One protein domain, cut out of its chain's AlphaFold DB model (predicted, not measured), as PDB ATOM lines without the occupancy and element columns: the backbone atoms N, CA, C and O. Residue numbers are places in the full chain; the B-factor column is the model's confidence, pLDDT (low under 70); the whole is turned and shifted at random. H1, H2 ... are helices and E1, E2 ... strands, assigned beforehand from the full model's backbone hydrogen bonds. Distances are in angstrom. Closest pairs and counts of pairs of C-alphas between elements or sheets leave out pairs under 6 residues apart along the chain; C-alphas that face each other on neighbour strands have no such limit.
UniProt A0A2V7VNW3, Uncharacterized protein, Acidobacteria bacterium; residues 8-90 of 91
ATOM      1  N   PHE A   8     -21.716 -14.419 -34.147       96.62
ATOM      2  CA  PHE A   8     -21.073 -14.714 -35.422       96.62
ATOM      3  C   PHE A   8     -19.614 -14.281 -35.377       96.62
ATOM      4  O   PHE A   8     -19.296 -13.199 -34.874       96.62
ATOM      5  N   PHE A   9     -18.727 -15.109 -35.918       97.25
ATOM      6  CA  PHE A   9     -17.340 -14.725 -36.145       97.25
ATOM      7  C   PHE A   9     -16.793 -15.380 -37.410       97.25
ATOM      8  O   PHE A   9     -17.285 -16.414 -37.862       97.25
ATOM      9  N   SER A  10     -15.745 -14.770 -37.950       97.56
ATOM     10  CA  SER A  10     -14.916 -15.345 -38.998       97.56
ATOM     11  C   SER A  10     -13.440 -15.205 -38.645       97.56
ATOM     12  O   SER A  10     -13.062 -14.447 -37.746       97.56
ATOM     13  N   THR A  11     -12.607 -15.968 -39.338       96.50
ATOM     14  CA  THR A  11     -11.152 -15.977 -39.173       96.50
ATOM     15  C   THR A  11     -10.464 -15.566 -40.468       96.50
ATOM     16  O   THR A  11     -11.066 -15.568 -41.542       96.50
ATOM     17  N   GLN A  12      -9.179 -15.219 -40.379       94.56
ATOM     18  CA  GLN A  12      -8.392 -14.840 -41.552       94.56
ATOM     19  C   GLN A  12      -8.209 -16.001 -42.542       94.56
ATOM     20  O   GLN A  12      -8.067 -15.764 -43.738       94.56
ATOM     21  N   THR A  13      -8.237 -17.243 -42.056       92.62
ATOM     22  CA  THR A  13      -8.159 -18.458 -42.876       92.62
ATOM     23  C   THR A  13      -9.466 -18.766 -43.608       92.62
ATOM     24  O   THR A  13      -9.480 -19.652 -44.451       92.62
ATOM     25  N   GLY A  14     -10.545 -18.018 -43.345       96.25
ATOM     26  CA  GLY A  14     -11.821 -18.144 -44.049       96.25
ATOM     27  C   GLY A  14     -12.850 -19.035 -43.352       96.25
ATOM     28  O   GLY A  14     -13.930 -19.249 -43.899       96.25
ATOM     29  N   ASP A  15     -12.566 -19.528 -42.145       97.62
ATOM     30  CA  ASP A  15     -13.583 -20.216 -41.348       97.62
ATOM     31  C   ASP A  15     -14.601 -19.206 -40.812       97.62
ATOM     32  O   ASP A  15     -14.216 -18.131 -40.337       97.62
ATOM     33  N   ALA A  16     -15.885 -19.560 -40.842       97.81
ATOM     34  CA  ALA A  16     -16.973 -18.754 -40.298       97.81
ATOM     35  C   ALA A  16     -17.969 -19.621 -39.526       97.81
ATOM     36  O   ALA A  16     -18.295 -20.734 -39.942       97.81
ATOM     37  N   TRP A  17     -18.470 -19.094 -38.410       97.94
ATOM     38  CA  TRP A  17     -19.324 -19.832 -37.484       97.94
ATOM     39  C   TRP A  17     -20.432 -18.957 -36.905       97.94
ATOM     40  O   TRP A  17     -20.225 -17.771 -36.633       97.94
ATOM     41  N   ALA A  18     -21.578 -19.586 -36.653       97.31
ATOM     42  CA  ALA A  18     -22.620 -19.091 -35.765       97.31
ATOM     43  C   ALA A  18     -22.600 -19.906 -34.468       97.31
ATOM     44  O   ALA A  18     -22.529 -21.133 -34.516       97.31
ATOM     45  N   LEU A  19     -22.667 -19.233 -33.323       97.25
ATOM     46  CA  LEU A  19     -22.722 -19.850 -32.003       97.25
ATOM     47  C   LEU A  19     -23.987 -19.403 -31.281       97.25
ATOM     48  O   LEU A  19     -24.298 -18.209 -31.272       97.25
ATOM     49  N   ASP A  20     -24.633 -20.345 -30.610       94.75
ATOM     50  CA  ASP A  20     -25.615 -20.074 -29.573       94.75
ATOM     51  C   ASP A  20     -24.922 -20.167 -28.203       94.75
ATOM     52  O   ASP A  20     -24.532 -21.255 -27.760       94.75
ATOM     53  N   PRO A  21     -24.702 -19.031 -27.517       93.50
ATOM     54  CA  PRO A  21     -24.066 -19.055 -26.217       93.50
ATOM     55  C   PRO A  21     -24.917 -19.691 -25.132       93.50
ATOM     56  O   PRO A  21     -24.336 -20.106 -24.135       93.50
ATOM     57  N   ASP A  22     -26.241 -19.709 -25.235       90.69
ATOM     58  CA  ASP A  22     -27.098 -20.104 -24.116       90.69
ATOM     59  C   ASP A  22     -27.039 -21.604 -23.882       90.69
ATOM     60  O   ASP A  22     -26.884 -22.048 -22.740       90.69
ATOM     61  N   ASP A  23     -27.052 -22.372 -24.964       91.88
ATOM     62  CA  ASP A  23     -26.961 -23.815 -24.891       91.88
ATOM     63  C   ASP A  23     -25.583 -24.351 -25.288       91.88
ATOM     64  O   ASP A  23     -25.302 -25.481 -24.917       91.88
ATOM     65  N   GLY A  24     -24.696 -23.598 -25.949       94.88
ATOM     66  CA  GLY A  24     -23.390 -24.084 -26.416       94.88
ATOM     67  C   GLY A  24     -23.432 -24.798 -27.772       94.88
ATOM     68  O   GLY A  24     -22.560 -25.627 -28.064       94.88
ATOM     69  N   SER A  25     -24.457 -24.527 -28.574       96.81
ATOM     70  CA  SER A  25     -24.609 -25.029 -29.937       96.81
ATOM     71  C   SER A  25     -23.850 -24.163 -30.944       96.81
ATOM     72  O   SER A  25     -23.553 -22.990 -30.711       96.81
ATOM     73  N   ALA A  26     -23.472 -24.766 -32.064       97.62
ATOM     74  CA  ALA A  26     -22.699 -24.127 -33.113       97.62
ATOM     75  C   ALA A  26     -23.091 -24.656 -34.494       97.62
ATOM     76  O   ALA A  26     -23.482 -25.811 -34.662       97.62
ATOM     77  N   LEU A  27     -22.936 -23.798 -35.495       97.62
ATOM     78  CA  LEU A  27     -23.079 -24.127 -36.906       97.62
ATOM     79  C   LEU A  27     -21.867 -23.582 -37.656       97.62
ATOM     80  O   LEU A  27     -21.550 -22.391 -37.568       97.62
ATOM     81  N   CYS A  28     -21.198 -24.459 -38.398       97.19
ATOM     82  CA  CYS A  28     -20.155 -24.051 -39.326       97.19
ATOM     83  C   CYS A  28     -20.816 -23.451 -40.569       97.19
ATOM     84  O   CYS A  28     -21.611 -24.119 -41.221       97.19
ATOM     85  N   LEU A  29     -20.511 -22.191 -40.871       97.56
ATOM     86  CA  LEU A  29     -21.039 -21.471 -42.034       97.56
ATOM     87  C   LEU A  29     -20.063 -21.511 -43.210       97.56
ATOM     88  O   LEU A  29     -20.485 -21.543 -44.362       97.56
ATOM     89  N   ALA A  30     -18.760 -21.505 -42.922       97.81
ATOM     90  CA  ALA A  30     -17.709 -21.663 -43.918       97.81
ATOM     91  C   ALA A  30     -16.482 -22.364 -43.324       97.81
ATOM     92  O   ALA A  30     -16.172 -22.187 -42.141       97.81
ATOM     93  N   ARG A  31     -15.766 -23.110 -44.167       96.12
ATOM     94  CA  ARG A  31     -14.450 -23.697 -43.887       96.12
ATOM     95  C   ARG A  31     -13.470 -23.254 -44.960       96.12
ATOM     96  O   ARG A  31     -13.721 -23.499 -46.130       96.12
ATOM     97  N   GLY A  32     -12.377 -22.595 -44.594       96.56
ATOM     98  CA  GLY A  32     -11.364 -22.155 -45.557       96.56
ATOM     99  C   GLY A  32     -11.874 -21.165 -46.616       96.56
ATOM    100  O   GLY A  32     -11.251 -21.025 -47.663       96.56
ATOM    101  N   GLY A  33     -13.014 -20.507 -46.380       96.81
ATOM    102  CA  GLY A  33     -13.721 -19.683 -47.365       96.81
ATOM    103  C   GLY A  33     -14.814 -20.419 -48.151       96.81
ATOM    104  O   GLY A  33     -15.630 -19.758 -48.792       96.81
ATOM    105  N   ASP A  34     -14.897 -21.747 -48.051       98.00
ATOM    106  CA  ASP A  34     -15.936 -22.548 -48.698       98.00
ATOM    107  C   ASP A  34     -17.190 -22.624 -47.824       98.00
ATOM    108  O   ASP A  34     -17.162 -23.138 -46.697       98.00
ATOM    109  N   ALA A  35     -18.308 -22.129 -48.356       97.38
ATOM    110  CA  ALA A  35     -19.601 -22.161 -47.683       97.38
ATOM    111  C   ALA A  35     -20.025 -23.601 -47.358       97.38
ATOM    112  O   ALA A  35     -19.935 -24.496 -48.200       97.38
ATOM    113  N   GLN A  36     -20.503 -23.815 -46.134       96.69
ATOM    114  CA  GLN A  36     -20.983 -25.115 -45.676       96.69
ATOM    115  C   GLN A  36     -22.505 -25.235 -45.851       96.69
ATOM    116  O   GLN A  36     -23.212 -24.225 -45.781       96.69
ATOM    117  N   PRO A  37     -23.037 -26.453 -46.068       94.56
ATOM    118  CA  PRO A  37     -24.477 -26.673 -46.122       94.56
ATOM    119  C   PRO A  37     -25.154 -26.258 -44.813       94.56
ATOM    120  O   PRO A  37     -24.724 -26.646 -43.728       94.56
ATOM    121  N   VAL A  38     -26.250 -25.509 -44.926       93.50
ATOM    122  CA  VAL A  38     -27.121 -25.162 -43.798       93.50
ATOM    123  C   VAL A  38     -28.443 -25.886 -43.992       93.50
ATOM    124  O   VAL A  38     -29.109 -25.688 -45.009       93.50
ATOM    125  N   HIS A  39     -28.813 -26.732 -43.033       92.75
ATOM    126  CA  HIS A  39     -30.115 -27.382 -43.051       92.75
ATOM    127  C   HIS A  39     -31.157 -26.460 -42.416       92.75
ATOM    128  O   HIS A  39     -31.012 -26.025 -41.270       92.75
ATOM    129  N   ILE A  40     -32.183 -26.138 -43.200       92.25
ATOM    130  CA  ILE A  40     -33.324 -25.331 -42.787       92.25
ATOM    131  C   ILE A  40     -34.542 -26.245 -42.817       92.25
ATOM    132  O   ILE A  40     -34.871 -26.816 -43.857       92.25
ATOM    133  N   GLU A  41     -35.197 -26.372 -41.670       91.75
ATOM    134  CA  GLU A  41     -36.472 -27.057 -41.526       91.75
ATOM    135  C   GLU A  41     -37.579 -25.997 -41.538       91.75
ATOM    136  O   GLU A  41     -37.674 -25.171 -40.626       91.75
ATOM    137  N   GLU A  42     -38.404 -26.010 -42.583       92.69
ATOM    138  CA  GLU A  42     -39.539 -25.101 -42.741       92.69
ATOM    139  C   GLU A  42     -40.840 -25.905 -42.867       92.69
ATOM    140  O   GLU A  42     -40.974 -26.784 -43.720       92.69
ATOM    141  N   THR A  43     -41.799 -25.601 -41.995       90.06
ATOM    142  CA  THR A  43     -43.202 -26.028 -42.072       90.06
ATOM    143  C   THR A  43     -44.086 -24.788 -42.203       90.06
ATOM    144  O   THR A  43     -43.608 -23.659 -42.134       90.06
ATOM    145  N   GLU A  44     -45.395 -24.974 -42.378       93.25
ATOM    146  CA  GLU A  44     -46.348 -23.859 -42.498       93.25
ATOM    147  C   GLU A  44     -46.312 -22.888 -41.295       93.25
ATOM    148  O   GLU A  44     -46.605 -21.703 -41.439       93.25
ATOM    149  N   ASP A  45     -45.917 -23.372 -40.116       92.56
ATOM    150  CA  ASP A  45     -45.933 -22.651 -38.842       92.56
ATOM    151  C   ASP A  45     -44.567 -22.560 -38.135       92.56
ATOM    152  O   ASP A  45     -44.461 -21.916 -37.085       92.56
ATOM    153  N   ARG A  46     -43.508 -23.172 -38.683       87.12
ATOM    154  CA  ARG A  46     -42.180 -23.226 -38.056       87.12
ATOM    155  C   ARG A  46     -41.070 -23.005 -39.074       87.12
ATOM    156  O   ARG A  46     -41.077 -23.572 -40.157       87.12
ATOM    157  N   PHE A  47     -40.057 -22.252 -38.659       86.88
ATOM    158  CA  PHE A  47     -38.793 -22.105 -39.373       86.88
ATOM    159  C   PHE A  47     -37.650 -22.346 -38.387       86.88
ATOM    160  O   PHE A  47     -37.568 -21.669 -37.359       86.88
ATOM    161  N   ALA A  48     -36.789 -23.321 -38.666       89.25
ATOM    162  CA  ALA A  48     -35.671 -23.683 -37.805       89.25
ATOM    163  C   ALA A  48     -34.395 -23.910 -38.617       89.25
ATOM    164  O   ALA A  48     -34.424 -24.426 -39.729       89.25
ATOM    165  N   ILE A  49     -33.263 -23.537 -38.026       90.88
ATOM    166  CA  ILE A  49     -31.931 -23.849 -38.539       90.88
ATOM    167  C   ILE A  49     -31.357 -24.939 -37.644       90.88
ATOM    168  O   ILE A  49     -31.386 -24.809 -36.418       90.88
ATOM    169  N   GLU A  50     -30.846 -26.008 -38.243       93.94
ATOM    170  CA  GLU A  50     -30.231 -27.094 -37.489       93.94
ATOM    171  C   GLU A  50     -28.826 -26.712 -37.001       93.94
ATOM    172  O   GLU A  50     -27.965 -26.274 -37.770       93.94
ATOM    173  N   TRP A  51     -28.576 -26.921 -35.707       95.88
ATOM    174  CA  TRP A  51     -27.238 -26.847 -35.132       95.88
ATOM    175  C   TRP A  51     -26.504 -28.165 -35.353       95.88
ATOM    176  O   TRP A  51     -26.933 -29.209 -34.870       95.88
ATOM    177  N   THR A  52     -25.365 -28.116 -36.036       96.19
ATOM    178  CA  THR A  52     -24.605 -29.324 -36.392       96.19
ATOM    179  C   THR A  52     -23.489 -29.647 -35.407       96.19
ATOM    180  O   THR A  52     -22.960 -30.753 -35.424       96.19
ATOM    181  N   HIS A  53     -23.099 -28.695 -34.556       97.75
ATOM    182  CA  HIS A  53     -21.981 -28.856 -33.635       97.75
ATOM    183  C   HIS A  53     -22.332 -28.413 -32.220       97.75
ATOM    184  O   HIS A  53     -23.143 -27.520 -31.978       97.75
ATOM    185  N   ARG A  54     -21.616 -28.991 -31.266       98.00
ATOM    186  CA  ARG A  54     -21.451 -28.459 -29.915       98.00
ATOM    187  C   ARG A  54     -20.091 -27.798 -29.827       98.00
ATOM    188  O   ARG A  54     -19.139 -28.303 -30.420       98.00
ATOM    189  N   TYR A  55     -19.975 -26.703 -29.083       97.81
ATOM    190  CA  TYR A  55     -18.684 -26.043 -28.903       97.81
ATOM    191  C   TYR A  55     -18.282 -25.901 -27.438       97.81
ATOM    192  O   TYR A  55     -19.107 -25.828 -26.524       97.81
ATOM    193  N   ARG A  56     -16.971 -25.841 -27.211       97.19
ATOM    194  CA  ARG A  56     -16.376 -25.534 -25.913       97.19
ATOM    195  C   ARG A  56     -15.164 -24.638 -26.101       97.19
ATOM    196  O   ARG A  56     -14.354 -24.857 -26.991       97.19
ATOM    197  N   ILE A  57     -15.020 -23.660 -25.212       96.81
ATOM    198  CA  ILE A  57     -13.815 -22.835 -25.119       96.81
ATOM    199  C   ILE A  57     -13.078 -23.215 -23.836       96.81
ATOM    200  O   ILE A  57     -13.623 -23.075 -22.737       96.81
ATOM    201  N   GLY A  58     -11.847 -23.701 -23.977       95.19
ATOM    202  CA  GLY A  58     -10.940 -24.029 -22.881       95.19
ATOM    203  C   GLY A  58      -9.635 -23.255 -23.025       95.19
ATOM    204  O   GLY A  58      -8.850 -23.527 -23.924       95.19
ATOM    205  N   GLY A  59      -9.385 -22.283 -22.144       93.44
ATOM    206  CA  GLY A  59      -8.218 -21.407 -22.288       93.44
ATOM    207  C   GLY A  59      -8.288 -20.603 -23.591       93.44
ATOM    208  O   GLY A  59      -9.214 -19.810 -23.765       93.44
ATOM    209  N   SER A  60      -7.306 -20.793 -24.474       95.06
ATOM    210  CA  SER A  60      -7.274 -20.219 -25.828       95.06
ATOM    211  C   SER A  60      -7.842 -21.142 -26.906       95.06
ATOM    212  O   SER A  60      -8.033 -20.683 -28.025       95.06
ATOM    213  N   THR A  61      -8.140 -22.399 -26.576       97.19
ATOM    214  CA  THR A  61      -8.569 -23.413 -27.538       97.19
ATOM    215  C   THR A  61     -10.084 -23.408 -27.685       97.19
ATOM    216  O   THR A  61     -10.826 -23.495 -26.700       97.19
ATOM    217  N   MET A  62     -10.547 -23.322 -28.927       97.50
ATOM    218  CA  MET A  62     -11.921 -23.607 -29.320       97.50
ATOM    219  C   MET A  62     -12.009 -25.058 -29.790       97.50
ATOM    220  O   MET A  62     -11.225 -25.470 -30.637       97.50
ATOM    221  N   THR A  63     -12.986 -25.812 -29.294       98.00
ATOM    222  CA  THR A  63     -13.268 -27.187 -29.721       98.00
ATOM    223  C   THR A  63     -14.701 -27.284 -30.227       98.00
ATOM    224  O   THR A  63     -15.615 -26.816 -29.550       98.00
ATOM    225  N   PHE A  64     -14.892 -27.924 -31.378       97.81
ATOM    226  CA  PHE A  64     -16.187 -28.254 -31.970       97.81
ATOM    227  C   PHE A  64     -16.357 -29.769 -32.050       97.81
ATOM    228  O   PHE A  64     -15.412 -30.470 -32.409       97.81
ATOM    229  N   ILE A  65     -17.551 -30.253 -31.723       97.88
ATOM    230  CA  ILE A  65     -17.899 -31.675 -31.659       97.88
ATOM    231  C   ILE A  65     -19.150 -31.902 -32.512       97.88
ATOM    232  O   ILE A  65     -20.152 -31.221 -32.291       97.88
ATOM    233  N   SER A  66     -19.095 -32.850 -33.447       95.50
ATOM    234  CA  SER A  66     -20.219 -33.299 -34.281       95.50
ATOM    235  C   SER A  66     -20.194 -34.823 -34.372       95.50
ATOM    236  O   SER A  66     -19.283 -35.398 -34.964       95.50
ATOM    237  N   GLY A  67     -21.157 -35.497 -33.736       93.31
ATOM    238  CA  GLY A  67     -21.120 -36.955 -33.588       93.31
ATOM    239  C   GLY A  67     -19.813 -37.419 -32.930       93.31
ATOM    240  O   GLY A  67     -19.481 -36.965 -31.834       93.31
ATOM    241  N   ASP A  68     -19.069 -38.280 -33.624       93.25
ATOM    242  CA  ASP A  68     -17.760 -38.785 -33.188       93.25
ATOM    243  C   ASP A  68     -16.580 -37.904 -33.650       93.25
ATOM    244  O   ASP A  68     -15.431 -38.135 -33.266       93.25
ATOM    245  N   GLU A  69     -16.838 -36.877 -34.464       94.75
ATOM    246  CA  GLU A  69     -15.809 -35.971 -34.964       94.75
ATOM    247  C   GLU A  69     -15.574 -34.810 -33.997       94.75
ATOM    248  O   GLU A  69     -16.498 -34.158 -33.505       94.75
ATOM    249  N   THR A  70     -14.300 -34.522 -33.731       96.56
ATOM    250  CA  THR A  70     -13.877 -33.390 -32.903       96.56
ATOM    251  C   THR A  70     -12.785 -32.605 -33.615       96.56
ATOM    252  O   THR A  70     -11.774 -33.168 -34.024       96.56
ATOM    253  N   THR A  71     -12.961 -31.290 -33.729       94.75
ATOM    254  CA  THR A  71     -11.960 -30.367 -34.290       94.75
ATOM    255  C   THR A  71     -11.612 -29.301 -33.263       94.75
ATOM    256  O   THR A  71     -12.502 -28.790 -32.588       94.75
ATOM    257  N   SER A  72     -10.332 -28.944 -33.144       96.44
ATOM    258  CA  SER A  72      -9.886 -27.859 -32.263       96.44
ATOM    259  C   SER A  72      -9.048 -26.827 -33.010       96.44
ATOM    260  O   SER A  72      -8.336 -27.176 -33.949       96.44
ATOM    261  N   ALA A  73      -9.147 -25.571 -32.582       95.44
ATOM    262  CA  ALA A  73      -8.418 -24.438 -33.135       95.44
ATOM    263  C   ALA A  73      -7.967 -23.492 -32.012       95.44
ATOM    264  O   ALA A  73      -8.752 -23.150 -31.125       95.44
ATOM    265  N   ASP A  74      -6.707 -23.061 -32.062       95.12
ATOM    266  CA  ASP A  74      -6.090 -22.166 -31.068       95.12
ATOM    267  C   ASP A  74      -5.973 -20.712 -31.553       95.12
ATOM    268  O   ASP A  74      -5.724 -19.802 -30.761       95.12
ATOM    269  N   ASP A  75      -6.149 -20.483 -32.851       93.62
ATOM    270  CA  ASP A  75      -6.038 -19.188 -33.530       93.62
ATOM    271  C   ASP A  75      -7.374 -18.430 -33.609       93.62
ATOM    272  O   ASP A  75      -7.446 -17.304 -34.105       93.62
ATOM    273  N   TYR A  76      -8.445 -19.022 -33.081       96.44
ATOM    274  CA  TYR A  76      -9.772 -18.421 -33.054       96.44
ATOM    275  C   TYR A  76      -9.883 -17.343 -31.957       96.44
ATOM    276  O   TYR A  76      -9.248 -17.452 -30.902       96.44
ATOM    277  N   PRO A  77     -10.743 -16.315 -32.129       96.31
ATOM    278  CA  PRO A  77     -10.844 -15.170 -31.216       96.31
ATOM    279  C   PRO A  77     -11.640 -15.503 -29.936       96.31
ATOM    280  O   PRO A  77     -12.672 -14.905 -29.619       96.31
ATOM    281  N   THR A  78     -11.181 -16.497 -29.174       96.50
ATOM    282  CA  THR A  78     -11.879 -17.059 -28.005       96.50
ATOM    283  C   THR A  78     -12.157 -16.021 -26.917       96.50
ATOM    284  O   THR A  78     -13.218 -16.043 -26.287       96.50
ATOM    285  N   ARG A  79     -11.252 -15.055 -26.715       96.25
ATOM    286  CA  ARG A  79     -11.431 -13.974 -25.731       96.25
ATOM    287  C   ARG A  79     -12.565 -13.033 -26.127       96.25
ATOM    288  O   ARG A  79     -13.364 -12.652 -25.272       96.25
ATOM    289  N   GLU A  80     -12.633 -12.645 -27.394       96.31
ATOM    290  CA  GLU A  80     -13.673 -11.793 -27.968       96.31
ATOM    291  C   GLU A  80     -15.023 -12.505 -27.898       96.31
ATOM    292  O   GLU A  80     -15.974 -11.932 -27.367       96.31
ATOM    293  N   ILE A  81     -15.078 -13.771 -28.326       95.94
ATOM    294  CA  ILE A  81     -16.287 -14.605 -28.290       95.94
ATOM    295  C   ILE A  81     -16.835 -14.693 -26.861       95.94
ATOM    296  O   ILE A  81     -18.004 -14.387 -26.630       95.94
ATOM    297  N   LEU A  82     -15.992 -15.021 -25.871       95.06
ATOM    298  CA  LEU A  82     -16.412 -15.091 -24.466       95.06
ATOM    299  C   LEU A  82     -16.884 -13.737 -23.919       95.06
ATOM    300  O   LEU A  82     -17.823 -13.688 -23.122       95.06
ATOM    301  N   ARG A  83     -16.243 -12.626 -24.310       94.88
ATOM    302  CA  ARG A  83     -16.690 -11.281 -23.908       94.88
ATOM    303  C   ARG A  83     -18.051 -10.947 -24.505       94.88
ATOM    304  O   ARG A  83     -18.890 -10.425 -23.774       94.88
ATOM    305  N   THR A  84     -18.266 -11.249 -25.781       94.44
ATOM    306  CA  THR A  84     -19.545 -11.027 -26.462       94.44
ATOM    307  C   THR A  84     -20.633 -11.886 -25.831       94.44
ATOM    308  O   THR A  84     -21.600 -11.327 -25.329       94.44
ATOM    309  N   ALA A  85     -20.429 -13.199 -25.698       91.62
ATOM    310  CA  ALA A  85     -21.376 -14.114 -25.054       91.62
ATOM    311  C   ALA A  85     -21.813 -13.643 -23.651       91.62
ATOM    312  O   ALA A  85     -22.994 -13.653 -23.319       91.62
ATOM    313  N   ARG A  86     -20.876 -13.151 -22.825       91.25
ATOM    314  CA  ARG A  86     -21.195 -12.597 -21.493       91.25
ATOM    315  C   ARG A  86     -22.038 -11.324 -21.536       91.25
ATOM    316  O   ARG A  86     -22.716 -11.046 -20.553       91.25
ATOM    317  N   ARG A  87     -21.928 -10.514 -22.592       89.31
ATOM    318  CA  ARG A  87     -22.755  -9.312 -22.771       89.31
ATOM    319  C   ARG A  87     -24.172  -9.700 -23.171       89.31
ATOM    320  O   ARG A  87     -25.097  -9.161 -22.581       89.31
ATOM    321  N   LEU A  88     -24.311 -10.655 -24.091       85.69
ATOM    322  CA  LEU A  88     -25.615 -11.123 -24.573       85.69
ATOM    323  C   LEU A  88     -26.446 -11.734 -23.433       85.69
ATOM    324  O   LEU A  88     -27.601 -11.384 -23.268       85.69
ATOM    325  N   ARG A  89     -25.829 -12.522 -22.540       79.94
ATOM    326  CA  ARG A  89     -26.517 -13.105 -21.366       79.94
ATOM    327  C   ARG A  89     -26.919 -12.106 -20.266       79.94
ATOM    328  O   ARG A  89     -27.537 -12.504 -19.283       79.94
ATOM    329  N   LYS A  90     -26.461 -10.853 -20.339       70.88
ATOM    330  CA  LYS A  90     -26.734  -9.813 -19.327       70.88
ATOM    331  C   LYS A  90     -27.761  -8.776 -19.786       70.88
ATOM    332  O   LYS A  90     -28.161  -7.966 -18.951       70.88
TER     333      LYS A  90
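AT A GLANCE: This is residues 8 to 90 of the 91 residues of an uncharacterized protein of Acidobacteria bacterium (UniProt A0A2V7VNW3). One antiparallel sheet of six strands, curled like part of a barrel but not closed, makes the body, with the helix H1 packed over it through its residues 78 to 85. A two-stranded hairpin, E4 and E5, forms an arm away from this body; its tip, residues 42 to 47, sticks out free, and the arm makes much of the length. The printed part has 83 residues, with eight named strands and one named helix in the order E1 E2 E3 E4 E5 E6 E7 E8 H1; the large sheet runs E1 - E2 - E3 - E6 - E7 - E8, and the small one is E4 - E5, also antiparallel. The class is mixed, helices and strands. The whole is compact, with a radius of gyration of the C-alphas of 13.4 A and spans of 43 by 33 by 25 A.

IN THESE COORDINATES: The large sheet begins with E1, residues 8 to 10, whose C-alpha 8 is at (-21.073, -14.714, -35.422). E2 is residues 16 to 20, 13.8 A from first to last C-alpha, and E3, the longest strand by residues, is residues 25 to 31, 17.3 A. The sheet goes on with E6, residues 53 to 58, 16.2 A, then E7, residues 61 to 66, 16.7 A, and E8, residues 69 to 73, 13.8 A. The small sheet holds E4, residues 40 to 42, and E5, residues 47 to 49; between them C-alpha 44 is at (-46.348, -23.859, -42.498). H1, residues 78 to 88, measures 15.4 A and ends with C-alpha 88 at (-25.615, -11.123, -24.573).

HOW THE PARTS SIT: The large sheet is strongly twisted, with C-alphas up to 9.0 A off its best plane, and its edge strands E1 and E8 are apart. It holds two meanders, in which each strand is the antiparallel neighbour of the one before: E1 E2 E3 and E6 E7 E8. E2 and E3 are a hairpin at 172 degrees, with N 18 and O 27 at 3.0 A and N 27 and O 18 at 2.9 A, within hydrogen-bond range. E1 and E2, also a hairpin, have N 17 and O 9 at 3.0 A. E3, of the first meander, and E6, of the second, are antiparallel neighbours, with N 26 and O 53 at 2.8 A, within hydrogen-bond range. The pairing of E6 is staggered: residues 53 to 54 pair with E3, and residues 54 to 58 with E7. The hairpin E6 and E7 has N 63 and O 56 at 2.8 A, and the hairpin E7 and E8 has N 64 and O 71 at 2.8 A. H1 is on this sheet, in two layers, at a height over the sheet of 8.7 A. It lies over E2, with 4 of its 11 C-alphas, and only just not over E7, with 2; it runs slantwise to the strands, at 45 degrees to E2 on the local plane. The closest C-alphas of H1 and E7 are those of Thr 78 and Met 62, 6.7 A apart. In H1 every O i to N i+4 pair is within hydrogen-bond range. The hairpin E4 and E5 has N 48 and O 41 at 2.8 A; E3 and E4 are apart, and so are E5 and E6.

THE WHOLE: The two C-alphas farthest apart are those of Glu 44 and Gly 59, at 43.2 A. The first and last printed C-alphas, of Phe 8 and Lys 90, are 17.8 A apart. The printed part has no cut. No link is long; the link from E3 to E4, 8 residues, is short, and the others are tight. The mean pLDDT of the printed part is 94.5, and no printed residue is under 70.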